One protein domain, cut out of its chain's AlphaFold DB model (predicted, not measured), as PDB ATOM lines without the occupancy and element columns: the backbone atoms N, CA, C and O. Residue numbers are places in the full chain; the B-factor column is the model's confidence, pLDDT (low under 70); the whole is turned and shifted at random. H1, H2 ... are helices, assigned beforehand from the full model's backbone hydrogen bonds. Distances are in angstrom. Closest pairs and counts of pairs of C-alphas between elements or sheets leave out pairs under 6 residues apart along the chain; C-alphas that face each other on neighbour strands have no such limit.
ATOM      1  N   LEU A 659      34.312  39.611  91.916       92.25
ATOM      2  CA  LEU A 659      33.447  40.557  91.202       92.25
ATOM      3  C   LEU A 659      33.667  42.000  91.664       92.25
ATOM      4  O   LEU A 659      33.555  42.928  90.859       92.25
ATOM      5  N   THR A 660      34.053  42.201  92.928       92.88
ATOM      6  CA  THR A 660      34.440  43.526  93.443       92.88
ATOM      7  C   THR A 660      35.711  44.015  92.750       92.88
ATOM      8  O   THR A 660      35.745  45.119  92.196       92.88
ATOM      9  N   VAL A 661      36.736  43.157  92.687       92.69
ATOM     10  CA  VAL A 661      37.990  43.457  91.979       92.69
ATOM     11  C   VAL A 661      37.737  43.652  90.482       92.69
ATOM     12  O   VAL A 661      38.245  44.608  89.896       92.69
ATOM     13  N   TYR A 662      36.909  42.805  89.862       93.06
ATOM     14  CA  TYR A 662      36.515  42.948  88.459       93.06
ATOM     15  C   TYR A 662      35.841  44.300  88.187       93.06
ATOM     16  O   TYR A 662      36.228  45.004  87.254       93.06
ATOM     17  N   GLY A 663      34.888  44.708  89.032       91.38
ATOM     18  CA  GLY A 663      34.197  45.991  88.922       91.38
ATOM     19  C   GLY A 663      35.136  47.196  89.037       91.38
ATOM     20  O   GLY A 663      34.982  48.169  88.298       91.38
ATOM     21  N   ASN A 664      36.146  47.125  89.908       91.06
ATOM     22  CA  ASN A 664      37.194  48.145  89.991       91.06
ATOM     23  C   ASN A 664      38.071  48.156  88.731       91.06
ATOM     24  O   ASN A 664      38.301  49.216  88.152       91.06
ATOM     25  N   CYS A 665      38.468  46.983  88.234       91.19
ATOM     26  CA  CYS A 665      39.220  46.865  86.988       91.19
ATOM     27  C   CYS A 665      38.451  47.400  85.772       91.19
ATOM     28  O   CYS A 665      39.068  47.981  84.891       91.19
ATOM     29  N   CYS A 666      37.125  47.265  85.710       90.69
ATOM     30  CA  CYS A 666      36.317  47.827  84.620       90.69
ATOM     31  C   CYS A 666      36.340  49.365  84.560       90.69
ATOM     32  O   CYS A 666      36.072  49.930  83.500       90.69
ATOM     33  N   LYS A 667      36.644  50.052  85.672       90.25
ATOM     34  CA  LYS A 667      36.789  51.521  85.701       90.25
ATOM     35  C   LYS A 667      38.117  51.961  85.085       90.25
ATOM     36  O   LYS A 667      38.158  52.950  84.357       90.25
ATOM     37  N   ASP A 668      39.172  51.194  85.351       85.50
ATOM     38  CA  ASP A 668      40.547  51.527  84.968       85.50
ATOM     39  C   ASP A 668      40.973  50.884  83.632       85.50
ATOM     40  O   ASP A 668      41.890  51.363  82.960       85.50
ATOM     41  N   TYR A 669      40.302  49.805  83.217       84.25
ATOM     42  CA  TYR A 669      40.663  48.974  82.070       84.25
ATOM     43  C   TYR A 669      39.439  48.615  81.219       84.25
ATOM     44  O   TYR A 669      38.337  48.410  81.713       84.25
ATOM     45  N   LYS A 670      39.636  48.481  79.901       76.19
ATOM     46  CA  LYS A 670      38.518  48.326  78.950       76.19
ATOM     47  C   LYS A 670      37.832  46.954  78.968       76.19
ATOM     48  O   LYS A 670      36.651  46.889  78.646       76.19
ATOM     49  N   LYS A 671      38.571  45.863  79.210       82.81
ATOM     50  CA  LYS A 671      38.077  44.472  79.095       82.81
ATOM     51  C   LYS A 671      38.841  43.522  80.031       82.81
ATOM     52  O   LYS A 671      39.664  42.741  79.548       82.81
ATOM     53  N   PRO A 672      38.648  43.615  81.355       90.31
ATOM     54  CA  PRO A 672      39.240  42.648  82.272       90.31
ATOM     55  C   PRO A 672      38.702  41.236  82.002       90.31
ATOM     56  O   PRO A 672      37.563  41.060  81.562       90.31
ATOM     57  N   LEU A 673      39.540  40.233  82.262       90.94
ATOM     58  CA  LEU A 673      39.177  38.818  82.219       90.94
ATOM     59  C   LEU A 673      39.097  38.296  83.648       90.94
ATOM     60  O   LEU A 673      39.962  38.605  84.466       90.94
ATOM     61  N   LEU A 674      38.066  37.504  83.925       92.75
ATOM     62  CA  LEU A 674      37.858  36.863  85.214       92.75
ATOM     63  C   LEU A 674      37.908  35.350  85.027       92.75
ATOM     64  O   LEU A 674      37.227  34.811  84.156       92.75
ATOM     65  N   LEU A 675      38.729  34.678  85.828       94.31
ATOM     66  CA  LEU A 675      38.783  33.223  85.852       94.31
ATOM     67  C   LEU A 675      37.647  32.700  86.740       94.31
ATOM     68  O   LEU A 675      37.602  33.016  87.928       94.31
ATOM     69  N   ASN A 676      36.749  31.903  86.165       94.06
ATOM     70  CA  ASN A 676      35.810  31.088  86.932       94.06
ATOM     71  C   ASN A 676      36.543  29.830  87.423       94.06
ATOM     72  O   ASN A 676      37.122  29.106  86.609       94.06
ATOM     73  N   MET A 677      36.506  29.565  88.727       94.12
ATOM     74  CA  MET A 677      36.996  28.332  89.346       94.12
ATOM     75  C   MET A 677      35.965  27.221  89.132       94.12
ATOM     76  O   MET A 677      35.350  26.720  90.069       94.12
ATOM     77  N   ALA A 678      35.762  26.895  87.856       91.94
ATOM     78  CA  ALA A 678      34.614  26.150  87.384       91.94
ATOM     79  C   ALA A 678      34.639  24.678  87.802       91.94
ATOM     80  O   ALA A 678      35.662  23.989  87.720       91.94
ATOM     81  N   ASN A 679      33.466  24.170  88.145       93.25
ATOM     82  CA  ASN A 679      33.198  22.763  88.321       93.25
ATOM     83  C   ASN A 679      33.208  22.051  86.960       93.25
ATOM     84  O   ASN A 679      32.568  22.469  85.994       93.25
ATOM     85  N   ALA A 680      33.925  20.928  86.892       88.88
ATOM     86  CA  ALA A 680      34.132  20.196  85.646       88.88
ATOM     87  C   ALA A 680      32.862  19.523  85.087       88.88
ATOM     88  O   ALA A 680      32.805  19.230  83.895       88.88
ATOM     89  N   THR A 681      31.862  19.237  85.928       88.00
ATOM     90  CA  THR A 681      30.691  18.423  85.553       88.00
ATOM     91  C   THR A 681      29.363  19.154  85.706       88.00
ATOM     92  O   THR A 681      28.391  18.803  85.036       88.00
ATOM     93  N   SER A 682      29.308  20.171  86.562       87.06
ATOM     94  CA  SER A 682      28.094  20.910  86.905       87.06
ATOM     95  C   SER A 682      28.300  22.397  86.619       87.06
ATOM     96  O   SER A 682      28.877  23.081  87.453       87.06
ATOM     97  N   PRO A 683      27.853  22.923  85.463       86.44
ATOM     98  CA  PRO A 683      28.022  24.338  85.134       86.44
ATOM     99  C   PRO A 683      27.387  25.244  86.193       86.44
ATOM    100  O   PRO A 683      26.199  25.081  86.485       86.44
ATOM    101  N   GLY A 684      28.154  26.197  86.729       86.50
ATOM    102  CA  GLY A 684      27.711  27.042  87.840       86.50
ATOM    103  C   GLY A 684      27.848  26.365  89.210       86.50
ATOM    104  O   GLY A 684      27.313  26.865  90.193       86.50
ATOM    105  N   GLY A 685      28.492  25.200  89.283       91.62
ATOM    106  CA  GLY A 685      28.700  24.456  90.518       91.62
ATOM    107  C   GLY A 685      27.392  24.019  91.176       91.62
ATOM    108  O   GLY A 685      26.469  23.497  90.538       91.62
ATOM    109  N   GLY A 686      27.318  24.222  92.486       92.81
ATOM    110  CA  GLY A 686      26.186  23.885  93.338       92.81
ATOM    111  C   GLY A 686      25.114  24.971  93.451       92.81
ATOM    112  O   GLY A 686      24.246  24.876  94.320       92.81
ATOM    113  N   TYR A 687      25.109  25.980  92.569       91.50
ATOM    114  CA  TYR A 687      24.211  27.143  92.661       91.50
ATOM    115  C   TYR A 687      22.728  26.763  92.790       91.50
ATOM    116  O   TYR A 687      21.948  27.423  93.479       91.50
ATOM    117  N   ARG A 688      22.328  25.647  92.162       91.69
ATOM    118  CA  ARG A 688      20.953  25.128  92.217       91.69
ATOM    119  C   ARG A 688      20.514  24.794  93.633       91.69
ATOM    120  O   ARG A 688      19.335  24.932  93.942       91.69
ATOM    121  N   LYS A 689      21.452  24.338  94.457       93.62
ATOM    122  CA  LYS A 689      21.236  23.919  95.839       93.62
ATOM    123  C   LYS A 689      21.595  25.013  96.842       93.62
ATOM    124  O   LYS A 689      21.571  24.765  98.041       93.62
ATOM    125  N   GLY A 690      21.908  26.218  96.364       91.88
ATOM    126  CA  GLY A 690      22.354  27.312  97.215       91.88
ATOM    127  C   GLY A 690      23.718  27.055  97.847       91.88
ATOM    128  O   GLY A 690      23.939  27.481  98.971       91.88
ATOM    129  N   ASP A 691      24.608  26.329  97.166       91.62
ATOM    130  CA  ASP A 691      26.007  26.238  97.589       91.62
ATOM    131  C   ASP A 691      26.676  27.620  97.436       91.62
ATOM    132  O   ASP A 691      26.163  28.504  96.748       91.62
ATOM    133  N   GLY A 692      27.802  27.832  98.119       87.62
ATOM    134  CA  GLY A 692      28.430  29.150  98.231       87.62
ATOM    135  C   GLY A 692      29.933  29.134  98.037       87.62
ATOM    136  O   GLY A 692      30.656  29.338  99.011       87.62
ATOM    137  N   ALA A 693      30.399  28.910  96.812       90.62
ATOM    138  CA  ALA A 693      31.778  29.165  96.424       90.62
ATOM    139  C   ALA A 693      31.836  30.243  95.326       90.62
ATOM    140  O   ALA A 693      30.863  30.950  95.057       90.62
ATOM    141  N   GLN A 694      33.026  30.448  94.757       93.06
ATOM    142  CA  GLN A 694      33.246  31.523  93.792       93.06
ATOM    143  C   GLN A 694      32.401  31.343  92.530       93.06
ATOM    144  O   GLN A 694      31.837  32.323  92.061       93.06
ATOM    145  N   GLU A 695      32.284  30.119  92.012       94.25
ATOM    146  CA  GLU A 695      31.500  29.852  90.807       94.25
ATOM    147  C   GLU A 695      30.004  30.130  91.013       94.25
ATOM    148  O   GLU A 695      29.377  30.687  90.124       94.25
ATOM    149  N   GLU A 696      29.431  29.779  92.166       92.75
ATOM    150  CA  GLU A 696      28.002  29.982  92.446       92.75
ATOM    151  C   GLU A 696      27.627  31.457  92.620       92.75
ATOM    152  O   GLU A 696      26.472  31.830  92.400       92.75
ATOM    153  N   ASN A 697      28.588  32.282  93.048       88.19
ATOM    154  CA  ASN A 697      28.410  33.724  93.203       88.19
ATOM    155  C   ASN A 697      28.539  34.488  91.872       88.19
ATOM    156  O   ASN A 697      28.040  35.614  91.786       88.19
ATOM    157  N   LEU A 698      29.235  33.916  90.879       90.75
ATOM    158  CA  LEU A 698      29.332  34.449  89.513       90.75
ATOM    159  C   LEU A 698      28.030  34.227  88.739       90.75
ATOM    160  O   LEU A 698      27.638  35.174  88.015       90.75
TER     161      LEU A 698
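AT A GLANCE: This is residues 659 to 698 of the 698 residues of the protein "Hypothetical protein" of Rotaria sp. Silwood1 (UniProt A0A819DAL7). This domain has little regular structure: helix H1 lies toward one end of a nearly closed loop of chain, and the long link of residues 669 to 693 runs to the other end and folds back into the tiny helix H2. The printed part has 40 residues with two named helices, H1 then H2, and no named strand; the class is all helix, with 14 residues in named elements. The whole is loose, with a radius of gyration of the C-alphas of 12.2 A, and only just elongated, spanning 35 by 18 by 10 A.

IN THESE COORDINATES: Find C-alpha 659 at (33.447, 40.557, 91.202); from there H1, residues 659 to 668, runs 14.5 A to C-alpha 668 at (40.547, 51.527, 84.968). H2, residues 694 to 697, ends at C-alpha 697, at (28.410, 33.724, 93.203).

HOW THE PARTS SIT: H1 and H2 are apart. In H1, 4 of 6 O i to N i+4 pairs are within hydrogen-bond range; H2 is too short for such a pair.

THE WHOLE: Look to Asp 668 and Lys 689 for the two C-alphas farthest apart, 35.4 A. The C-alphas of Leu 659 and Leu 698, the chain's last residue, are 7.6 A apart. The printed part has no cut, and no printed residue is under 70 in pLDDT.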